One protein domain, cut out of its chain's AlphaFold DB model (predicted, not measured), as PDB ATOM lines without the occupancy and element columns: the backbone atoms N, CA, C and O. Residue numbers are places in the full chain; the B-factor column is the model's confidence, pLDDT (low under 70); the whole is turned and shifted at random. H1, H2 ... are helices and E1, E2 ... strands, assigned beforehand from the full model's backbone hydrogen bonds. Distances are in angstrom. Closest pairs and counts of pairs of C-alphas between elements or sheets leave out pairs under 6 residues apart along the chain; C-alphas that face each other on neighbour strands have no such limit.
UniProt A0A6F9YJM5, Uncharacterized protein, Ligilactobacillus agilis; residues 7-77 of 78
ATOM      1  N   LYS A   7     -39.395 -28.698 -31.077       83.25
ATOM      2  CA  LYS A   7     -39.414 -28.078 -32.415       83.25
ATOM      3  C   LYS A   7     -39.112 -29.068 -33.542       83.25
ATOM      4  O   LYS A   7     -39.824 -29.106 -34.533       83.25
ATOM      5  N   ARG A   8     -38.080 -29.902 -33.370       85.69
ATOM      6  CA  ARG A   8     -37.704 -30.937 -34.350       85.69
ATOM      7  C   ARG A   8     -38.795 -31.993 -34.474       85.69
ATOM      8  O   ARG A   8     -39.112 -32.412 -35.577       85.69
ATOM      9  N   THR A   9     -39.388 -32.385 -33.349       90.00
ATOM     10  CA  THR A   9     -40.509 -33.322 -33.317       90.00
ATOM     11  C   THR A   9     -41.741 -32.729 -33.988       90.00
ATOM     12  O   THR A   9     -42.355 -33.424 -34.787       90.00
ATOM     13  N   ALA A  10     -42.080 -31.463 -33.728       88.12
ATOM     14  CA  ALA A  10     -43.197 -30.790 -34.391       88.12
ATOM     15  C   ALA A  10     -42.999 -30.747 -35.912       88.12
ATOM     16  O   ALA A  10     -43.874 -31.195 -36.649       88.12
ATOM     17  N   LEU A  11     -41.819 -30.313 -36.365       88.25
ATOM     18  CA  LEU A  11     -41.492 -30.257 -37.787       88.25
ATOM     19  C   LEU A  11     -41.564 -31.637 -38.449       88.25
ATOM     20  O   LEU A  11     -42.239 -31.807 -39.460       88.25
ATOM     21  N   LEU A  12     -40.913 -32.643 -37.858       90.56
ATOM     22  CA  LEU A  12     -40.921 -34.000 -38.400       90.56
ATOM     23  C   LEU A  12     -42.335 -34.588 -38.434       90.56
ATOM     24  O   LEU A  12     -42.687 -35.265 -39.394       90.56
ATOM     25  N   THR A  13     -43.151 -34.318 -37.415       92.88
ATOM     26  CA  THR A  13     -44.541 -34.793 -37.365       92.88
ATOM     27  C   THR A  13     -45.377 -34.145 -38.465       92.88
ATOM     28  O   THR A  13     -46.117 -34.853 -39.137       92.88
ATOM     29  N   ALA A  14     -45.220 -32.839 -38.700       91.44
ATOM     30  CA  ALA A  14     -45.914 -32.129 -39.774       91.44
ATOM     31  C   ALA A  14     -45.527 -32.664 -41.163       91.44
ATOM     32  O   ALA A  14     -46.402 -33.014 -41.950       91.44
ATOM     33  N   LEU A  15     -44.226 -32.813 -41.437       92.19
ATOM     34  CA  LEU A  15     -43.737 -33.373 -42.705       92.19
ATOM     35  C   LEU A  15     -44.219 -34.811 -42.920       92.19
ATOM     36  O   LEU A  15     -44.656 -35.172 -44.008       92.19
ATOM     37  N   THR A  16     -44.175 -35.624 -41.861       94.25
ATOM     38  CA  THR A  16     -44.654 -37.011 -41.900       94.25
ATOM     39  C   THR A  16     -46.156 -37.060 -42.164       94.25
ATOM     40  O   THR A  16     -46.606 -37.862 -42.973       94.25
ATOM     41  N   PHE A  17     -46.937 -36.195 -41.513       94.50
ATOM     42  CA  PHE A  17     -48.380 -36.113 -41.717       94.50
ATOM     43  C   PHE A  17     -48.728 -35.760 -43.165       94.50
ATOM     44  O   PHE A  17     -49.568 -36.430 -43.757       94.50
ATOM     45  N   LEU A  18     -48.064 -34.760 -43.749       93.12
ATOM     46  CA  LEU A  18     -48.264 -34.398 -45.153       93.12
ATOM     47  C   LEU A  18     -47.921 -35.571 -46.078       93.12
ATOM     48  O   LEU A  18     -48.756 -35.976 -46.887       93.12
ATOM     49  N   ASN A  19     -46.753 -36.188 -45.884       92.38
ATOM     50  CA  ASN A  19     -46.314 -37.307 -46.714       92.38
ATOM     51  C   ASN A  19     -47.272 -38.507 -46.637       92.38
ATOM     52  O   ASN A  19     -47.644 -39.069 -47.657       92.38
ATOM     53  N   LEU A  20     -47.755 -38.870 -45.446       92.62
ATOM     54  CA  LEU A  20     -48.721 -39.967 -45.300       92.62
ATOM     55  C   LEU A  20     -50.041 -39.719 -46.046       92.62
ATOM     56  O   LEU A  20     -50.757 -40.673 -46.342       92.62
ATOM     57  N   ASN A  21     -50.357 -38.461 -46.348       92.06
ATOM     58  CA  ASN A  21     -51.558 -38.059 -47.072       92.06
ATOM     59  C   ASN A  21     -51.287 -37.727 -48.553       92.06
ATOM     60  O   ASN A  21     -52.152 -37.152 -49.207       92.06
ATOM     61  N   GLY A  22     -50.121 -38.094 -49.101       93.88
ATOM     62  CA  GLY A  22     -49.805 -37.864 -50.514       93.88
ATOM     63  C   GLY A  22     -49.433 -36.418 -50.835       93.88
ATOM     64  O   GLY A  22     -49.600 -35.973 -51.970       93.88
ATOM     65  N   TYR A  23     -48.973 -35.665 -49.837       95.00
ATOM     66  CA  TYR A  23     -48.552 -34.281 -49.994       95.00
ATOM     67  C   TYR A  23     -47.048 -34.141 -49.787       95.00
ATOM     68  O   TYR A  23     -46.474 -34.669 -48.832       95.00
ATOM     69  N   ILE A  24     -46.419 -33.359 -50.659       94.12
ATOM     70  CA  ILE A  24     -45.024 -32.948 -50.532       94.12
ATOM     71  C   ILE A  24     -45.003 -31.460 -50.221       94.12
ATOM     72  O   ILE A  24     -45.606 -30.669 -50.943       94.12
ATOM     73  N   LEU A  25     -44.310 -31.095 -49.146       94.50
ATOM     74  CA  LEU A  25     -43.986 -29.707 -48.852       94.50
ATOM     75  C   LEU A  25     -42.730 -29.324 -49.640       94.50
ATOM     76  O   LEU A  25     -41.679 -29.933 -49.440       94.50
ATOM     77  N   ASP A  26     -42.849 -28.333 -50.515       94.19
ATOM     78  CA  ASP A  26     -41.737 -27.722 -51.228       94.19
ATOM     79  C   ASP A  26     -41.154 -26.593 -50.366       94.19
ATOM     80  O   ASP A  26     -41.851 -25.669 -49.961       94.19
ATOM     81  N   PHE A  27     -39.865 -26.684 -50.064       91.69
ATOM     82  CA  PHE A  27     -39.114 -25.703 -49.280       91.69
ATOM     83  C   PHE A  27     -37.699 -25.599 -49.857       91.69
ATOM     84  O   PHE A  27     -37.207 -26.551 -50.471       91.69
ATOM     85  N   GLU A  28     -37.038 -24.458 -49.684       89.81
ATOM     86  CA  GLU A  28     -35.709 -24.207 -50.251       89.81
ATOM     87  C   GLU A  28     -34.629 -25.028 -49.540       89.81
ATOM     88  O   GLU A  28     -33.813 -25.700 -50.176       89.81
ATOM     89  N   ASP A  29     -34.621 -24.982 -48.205       88.88
ATOM     90  CA  ASP A  29     -33.666 -25.709 -47.379       88.88
ATOM     91  C   ASP A  29     -34.204 -26.028 -45.970       88.88
ATOM     92  O   ASP A  29     -35.273 -25.596 -45.538       88.88
ATOM     93  N   SER A  30     -33.438 -26.802 -45.199       84.94
ATOM     94  CA  SER A  30     -33.812 -27.135 -43.820       84.94
ATOM     95  C   SER A  30     -33.835 -25.931 -42.867       84.94
ATOM     96  O   SER A  30     -34.440 -26.021 -41.795       84.94
ATOM     97  N   ASN A  31     -33.151 -24.831 -43.204       89.50
ATOM     98  CA  ASN A  31     -33.121 -23.627 -42.374       89.50
ATOM     99  C   ASN A  31     -34.446 -22.873 -42.461       89.50
ATOM    100  O   ASN A  31     -34.889 -22.342 -41.448       89.50
ATOM    101  N   GLU A  32     -35.100 -22.868 -43.621       91.62
ATOM    102  CA  GLU A  32     -36.434 -22.293 -43.800       91.62
ATOM    103  C   GLU A  32     -37.433 -22.898 -42.804       91.62
ATOM    104  O   GLU A  32     -38.011 -22.195 -41.968       91.62
ATOM    105  N   LEU A  33     -37.549 -24.226 -42.797       90.19
ATOM    106  CA  LEU A  33     -38.450 -24.957 -41.903       90.19
ATOM    107  C   LEU A  33     -38.094 -24.775 -40.421       90.19
ATOM    108  O   LEU A  33     -38.968 -24.716 -39.545       90.19
ATOM    109  N   TYR A  34     -36.797 -24.674 -40.121       89.00
ATOM    110  CA  TYR A  34     -36.317 -24.361 -38.779       89.00
ATOM    111  C   TYR A  34     -36.735 -22.948 -38.347       89.00
ATOM    112  O   TYR A  34     -37.225 -22.770 -37.229       89.00
ATOM    113  N   ASN A  35     -36.592 -21.960 -39.229       91.56
ATOM    114  CA  ASN A  35     -36.963 -20.573 -38.973       91.56
ATOM    115  C   ASN A  35     -38.475 -20.427 -38.781       91.56
ATOM    116  O   ASN A  35     -38.896 -19.779 -37.827       91.56
ATOM    117  N   ILE A  36     -39.289 -21.106 -39.593       91.62
ATOM    118  CA  ILE A  36     -40.748 -21.187 -39.413       91.62
ATOM    119  C   ILE A  36     -41.086 -21.761 -38.031       91.62
ATOM    120  O   ILE A  36     -41.837 -21.157 -37.264       91.62
ATOM    121  N   SER A  37     -40.454 -22.876 -37.654       88.69
ATOM    122  CA  SER A  37     -40.652 -23.505 -36.340       88.69
ATOM    123  C   SER A  37     -40.252 -22.584 -35.177       88.69
ATOM    124  O   SER A  37     -40.869 -22.610 -34.106       88.69
ATOM    125  N   MET A  38     -39.209 -21.769 -35.360       89.81
ATOM    126  CA  MET A  38     -38.783 -20.763 -34.387       89.81
ATOM    127  C   MET A  38     -39.751 -19.582 -34.315       89.81
ATOM    128  O   MET A  38     -40.084 -19.152 -33.211       89.81
ATOM    129  N   ASN A  39     -40.233 -19.091 -35.456       92.50
ATOM    130  CA  ASN A  39     -41.180 -17.982 -35.531       92.50
ATOM    131  C   ASN A  39     -42.517 -18.345 -34.885       92.50
ATOM    132  O   ASN A  39     -43.041 -17.551 -34.106       92.50
ATOM    133  N   LEU A  40     -43.013 -19.565 -35.112       89.44
ATOM    134  CA  LEU A  40     -44.214 -20.084 -34.457       89.44
ATOM    135  C   LEU A  40     -44.022 -20.183 -32.934       89.44
ATOM    136  O   LEU A  40     -44.845 -19.707 -32.155       89.44
ATOM    137  N   ALA A  41     -42.885 -20.734 -32.484       87.88
ATOM    138  CA  ALA A  41     -42.576 -20.851 -31.057       87.88
ATOM    139  C   ALA A  41     -42.446 -19.485 -30.355       87.88
ATOM    140  O   ALA A  41     -42.778 -19.364 -29.176       87.88
ATOM    141  N   ASN A  42     -41.971 -18.471 -31.079       91.44
ATOM    142  CA  ASN A  42     -41.815 -17.104 -30.589       91.44
ATOM    143  C   ASN A  42     -43.060 -16.229 -30.818       91.44
ATOM    144  O   ASN A  42     -43.016 -15.046 -30.485       91.44
ATOM    145  N   LYS A  43     -44.159 -16.781 -31.360       91.75
ATOM    146  CA  LYS A  43     -45.392 -16.051 -31.725       91.75
ATOM    147  C   LYS A  43     -45.170 -14.896 -32.712       91.75
ATOM    148  O   LYS A  43     -45.930 -13.933 -32.721       91.75
ATOM    149  N   ILE A  44     -44.107 -14.983 -33.506       94.75
ATOM    150  CA  ILE A  44     -43.817 -14.062 -34.612       94.75
ATOM    151  C   ILE A  44     -44.687 -14.426 -35.815       94.75
ATOM    152  O   ILE A  44     -45.153 -13.538 -36.513       94.75
ATOM    153  N   MET A  45     -44.899 -15.726 -36.025       92.50
ATOM    154  CA  MET A  45     -45.813 -16.273 -37.020       92.50
ATOM    155  C   MET A  45     -47.044 -16.829 -36.304       92.50
ATOM    156  O   MET A  45     -46.917 -17.526 -35.292       92.50
ATOM    157  N   SER A  46     -48.219 -16.502 -36.824       94.25
ATOM    158  CA  SER A  46     -49.514 -17.027 -36.397       94.25
ATOM    159  C   SER A  46     -49.830 -18.380 -37.044       94.25
ATOM    160  O   SER A  46     -49.188 -18.797 -38.009       94.25
ATOM    161  N   GLU A  47     -50.827 -19.083 -36.505       91.25
ATOM    162  CA  GLU A  47     -51.322 -20.336 -37.091       91.25
ATOM    163  C   GLU A  47     -51.916 -20.104 -38.490       91.25
ATOM    164  O   GLU A  47     -51.631 -20.883 -39.395       91.25
ATOM    165  N   ASP A  48     -52.627 -18.991 -38.695       94.81
ATOM    166  CA  ASP A  48     -53.199 -18.618 -39.995       94.81
ATOM    167  C   ASP A  48     -52.103 -18.375 -41.048       94.81
ATOM    168  O   ASP A  48     -52.208 -18.821 -42.188       94.81
ATOM    169  N   GLU A  49     -51.010 -17.699 -40.679       94.44
ATOM    170  CA  GLU A  49     -49.866 -17.486 -41.578       94.44
ATOM    171  C   GLU A  49     -49.151 -18.797 -41.918       94.44
ATOM    172  O   GLU A  49     -48.720 -18.986 -43.057       94.44
ATOM    173  N   LEU A  50     -49.051 -19.717 -40.953       93.31
ATOM    174  CA  LEU A  50     -48.519 -21.054 -41.197       93.31
ATOM    175  C   LEU A  50     -49.431 -21.850 -42.140       93.31
ATOM    176  O   LEU A  50     -48.931 -22.515 -43.044       93.31
ATOM    177  N   GLU A  51     -50.749 -21.778 -41.962       94.00
ATOM    178  CA  GLU A  51     -51.710 -22.416 -42.863       94.00
ATOM    179  C   GLU A  51     -51.560 -21.880 -44.290       94.00
ATOM    180  O   GLU A  51     -51.430 -22.666 -45.229       94.00
ATOM    181  N   GLN A  52     -51.497 -20.556 -44.462       95.94
ATOM    182  CA  GLN A  52     -51.282 -19.944 -45.776       95.94
ATOM    183  C   GLN A  52     -49.949 -20.371 -46.399       95.94
ATOM    184  O   GLN A  52     -49.894 -20.669 -47.596       95.94
ATOM    185  N   TYR A  53     -48.880 -20.453 -45.603       94.25
ATOM    186  CA  TYR A  53     -47.599 -20.979 -46.068       94.25
ATOM    187  C   TYR A  53     -47.740 -22.421 -46.574       94.25
ATOM    188  O   TYR A  53     -47.360 -22.714 -47.705       94.25
ATOM    189  N   LEU A  54     -48.360 -23.310 -45.792       93.81
ATOM    190  CA  LEU A  54     -48.550 -24.709 -46.182       93.81
ATOM    191  C   LEU A  54     -49.406 -24.838 -47.450       93.81
ATOM    192  O   LEU A  54     -49.038 -25.570 -48.361       93.81
ATOM    193  N   LEU A  55     -50.512 -24.100 -47.557       93.56
ATOM    194  CA  LEU A  55     -51.393 -24.146 -48.732       93.56
ATOM    195  C   LEU A  55     -50.711 -23.670 -50.020       93.56
ATOM    196  O   LEU A  55     -51.079 -24.112 -51.106       93.56
ATOM    197  N   THR A  56     -49.732 -22.772 -49.908       95.50
ATOM    198  CA  THR A  56     -48.991 -22.237 -51.061       95.50
ATOM    199  C   THR A  56     -47.764 -23.063 -51.440       95.50
ATOM    200  O   THR A  56     -47.339 -22.999 -52.591       95.50
ATOM    201  N   HIS A  57     -47.224 -23.852 -50.508       95.06
ATOM    202  CA  HIS A  57     -45.972 -24.598 -50.682       95.06
ATOM    203  C   HIS A  57     -46.162 -26.117 -50.708       95.06
ATOM    204  O   HIS A  57     -45.193 -26.863 -50.799       95.06
ATOM    205  N   VAL A  58     -47.394 -26.612 -50.618       95.62
ATOM    206  CA  VAL A  58     -47.680 -28.042 -50.733       95.62
ATOM    207  C   VAL A  58     -48.115 -28.392 -52.151       95.62
ATOM    208  O   VAL A  58     -49.001 -27.762 -52.728       95.62
ATOM    209  N   ARG A  59     -47.552 -29.476 -52.683       94.94
ATOM    210  CA  ARG A  59     -47.994 -30.116 -53.924       94.94
ATOM    211  C   ARG A  59     -48.425 -31.557 -53.690       94.94
ATOM    212  O   ARG A  59     -48.037 -32.200 -52.716       94.94
ATOM    213  N   ILE A  60     -49.221 -32.068 -54.621       93.75
ATOM    214  CA  ILE A  60     -49.677 -33.457 -54.612       93.75
ATOM    215  C   ILE A  60     -48.568 -34.365 -55.150       93.75
ATOM    216  O   ILE A  60     -48.002 -34.112 -56.216       93.75
ATOM    217  N   ASP A  61     -48.291 -35.444 -54.424       93.94
ATOM    218  CA  ASP A  61     -47.552 -36.597 -54.922       93.94
ATOM    219  C   ASP A  61     -48.533 -37.575 -55.581       93.94
ATOM    220  O   ASP A  61     -49.181 -38.390 -54.920       93.94
ATOM    221  N   PHE A  62     -48.681 -37.461 -56.903       90.69
ATOM    222  CA  PHE A  62     -49.617 -38.292 -57.660       90.69
ATOM    223  C   PHE A  62     -49.254 -39.779 -57.629       90.69
ATOM    224  O   PHE A  62     -50.159 -40.611 -57.646       90.69
ATOM    225  N   GLU A  63     -47.964 -40.118 -57.562       89.88
ATOM    226  CA  GLU A  63     -47.511 -41.511 -57.512       89.88
ATOM    227  C   GLU A  63     -47.910 -42.140 -56.175       89.88
ATOM    228  O   GLU A  63     -48.563 -43.189 -56.136       89.88
ATOM    229  N   GLN A  64     -47.622 -41.438 -55.078       89.69
ATOM    230  CA  GLN A  64     -48.008 -41.878 -53.742       89.69
ATOM    231  C   GLN A  64     -49.534 -41.932 -53.577       89.69
ATOM    232  O   GLN A  64     -50.062 -42.892 -53.013       89.69
ATOM    233  N   MET A  65     -50.272 -40.944 -54.095       89.88
ATOM    234  CA  MET A  65     -51.739 -40.957 -54.051       89.88
ATOM    235  C   MET A  65     -52.344 -42.120 -54.842       89.88
ATOM    236  O   MET A  65     -53.309 -42.736 -54.382       89.88
ATOM    237  N   GLU A  66     -51.785 -42.458 -56.007       91.44
ATOM    238  CA  GLU A  66     -52.239 -43.611 -56.785       91.44
ATOM    239  C   GLU A  66     -52.017 -44.922 -56.013       91.44
ATOM    240  O   GLU A  66     -52.886 -45.801 -55.992       91.44
ATOM    241  N   GLU A  67     -50.879 -45.056 -55.331       89.50
ATOM    242  CA  GLU A  67     -50.599 -46.208 -54.477       89.50
ATOM    243  C   GLU A  67     -51.567 -46.295 -53.285       89.50
ATOM    244  O   GLU A  67     -52.127 -47.365 -53.010       89.50
ATOM    245  N   LEU A  68     -51.826 -45.170 -52.610       88.50
ATOM    246  CA  LEU A  68     -52.789 -45.080 -51.510       88.50
ATOM    247  C   LEU A  68     -54.194 -45.505 -51.960       88.50
ATOM    248  O   LEU A  68     -54.827 -46.333 -51.299       88.50
ATOM    249  N   ALA A  69     -54.654 -45.020 -53.116       89.75
ATOM    250  CA  ALA A  69     -55.949 -45.390 -53.685       89.75
ATOM    251  C   ALA A  69     -56.043 -46.903 -53.960       89.75
ATOM    252  O   ALA A  69     -56.989 -47.562 -53.518       89.75
ATOM    253  N   LYS A  70     -55.017 -47.490 -54.597       91.50
ATOM    254  CA  LYS A  70     -54.948 -48.942 -54.852       91.50
ATOM    255  C   LYS A  70     -55.003 -49.759 -53.561       91.50
ATOM    256  O   LYS A  70     -55.596 -50.840 -53.534       91.50
ATOM    257  N   ASN A  71     -54.372 -49.283 -52.493       89.12
ATOM    258  CA  ASN A  71     -54.354 -49.982 -51.210       89.12
ATOM    259  C   ASN A  71     -55.704 -49.890 -50.483       89.12
ATOM    260  O   ASN A  71     -56.166 -50.894 -49.935       89.12
ATOM    261  N   LEU A  72     -56.390 -48.747 -50.550       87.94
ATOM    262  CA  LEU A  72     -57.748 -48.593 -50.013       87.94
ATOM    263  C   LEU A  72     -58.739 -49.553 -50.691       87.94
ATOM    264  O   LEU A  72     -59.484 -50.256 -50.005       87.94
ATOM    265  N   GLU A  73     -58.684 -49.681 -52.020       89.06
ATOM    266  CA  GLU A  73     -59.539 -50.614 -52.766       89.06
ATOM    267  C   GLU A  73     -59.309 -52.084 -52.386       89.06
ATOM    268  O   GLU A  73     -60.260 -52.863 -52.299       89.06
ATOM    269  N   LYS A  74     -58.053 -52.485 -52.143       82.56
ATOM    270  CA  LYS A  74     -57.720 -53.850 -51.694       82.56
ATOM    271  C   LYS A  74     -58.269 -54.145 -50.300       82.56
ATOM    272  O   LYS A  74     -58.648 -55.281 -50.025       82.56
ATOM    273  N   THR A  75     -58.291 -53.139 -49.430       78.25
ATOM    274  CA  THR A  75     -58.731 -53.282 -48.036       78.25
ATOM    275  C   THR A  75     -60.255 -53.312 -47.935       78.25
ATOM    276  O   THR A  75     -60.787 -54.081 -47.149       78.25
ATOM    277  N   SER A  76     -60.960 -52.565 -48.793       70.94
ATOM    278  CA  SER A  76     -62.431 -52.567 -48.871       70.94
ATOM    279  C   SER A  76     -63.032 -53.848 -49.474       70.94
ATOM    280  O   SER A  76     -64.244 -54.038 -49.401       70.94
ATOM    281  N   LYS A  77     -62.219 -54.695 -50.117       66.19
ATOM    282  CA  LYS A  77     -62.641 -55.972 -50.723       66.19
ATOM    283  C   LYS A  77     -62.371 -57.193 -49.827       66.19
ATOM    284  O   LYS A  77     -62.596 -58.315 -50.276       66.19
TER     285      LYS A  77
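Overview. This is residues 7 to 77 of the 78 residues of an uncharacterized protein of Ligilactobacillus agilis (UniProt A0A6F9YJM5). Three helices, H1, H2 and H3, make a loose, open frame with a very short two-stranded ladder, E1 and E2, at one end, and a fourth helix, H4, leads away from that end as an arm whose residues 69 to 76, with Lys 77 after them, stick out free. H1 and H2 meet steeply, while H2 and H3 run nearly alongside each other in opposite ways, and H1 and H3 stay apart. The printed part has 71 residues, with four named helices and two named strands in the order H1, E1, H2, H3, E2, H4; the sheet's order is E1, E2, antiparallel, and the class is mostly helix. The whole is loose, with a radius of gyration of the C-alphas of 14.7 A, and spans 48 by 21 by 20 A, the arm adding to its length.

Along the chain. H1 is residues 7 to 20, beginning at C-alpha 7 at (-39.414, -28.078, -32.415), and is 19.8 A long from first to last C-alpha. E1 is residues 23 to 25, 6.6 A. H2 is residues 30 to 41, 16.7 A, and H3 is residues 47 to 57, 15.2 A, beginning at C-alpha 47 at (-51.322, -20.336, -37.091). E2 follows at once as residues 58 to 60, 7.0 A. H4 is residues 62 to 76, 21.1 A, ending at C-alpha 76 at (-62.431, -52.567, -48.871).

Arrangement. H1 touches H2 with its residues 7 to 11 alone, at a steep tilt of 66 degrees, opposite ways; the closest C-alphas are those of Lys 7 and Ser 37, 6.2 A apart. The closest C-alphas of H1 and E1 are those of Leu 18 and Ile 24, 6.4 A apart. E1 and E2 are antiparallel neighbours at 147 degrees, with N 24 and O 59 at 2.9 A and N 59 and O 24 at 2.9 A, both within hydrogen-bond range. H2 and H3 are close but not clearly touching, at a shallow tilt of 20 degrees, opposite ways; their closest C-alphas, of Leu 40 and Glu 47, are 7.6 A apart. H4 touches no helix, but H1 and H4 are near each other, with 5 pairs of C-alphas within 10 A. In H1, H2, H3 and H4 every O i to N i+4 pair is within hydrogen-bond range.

Size, cuts and confidence. The two C-alphas farthest apart, those of Ile 44 and Lys 77, are 48.7 A apart. Without the free residues 69 to 77, the body spans 39 by 21 by 19 A. The printed part has no cut, and the five links between its elements are tight. The mean pLDDT of the printed part is 90.6, and residue 77 is under 70.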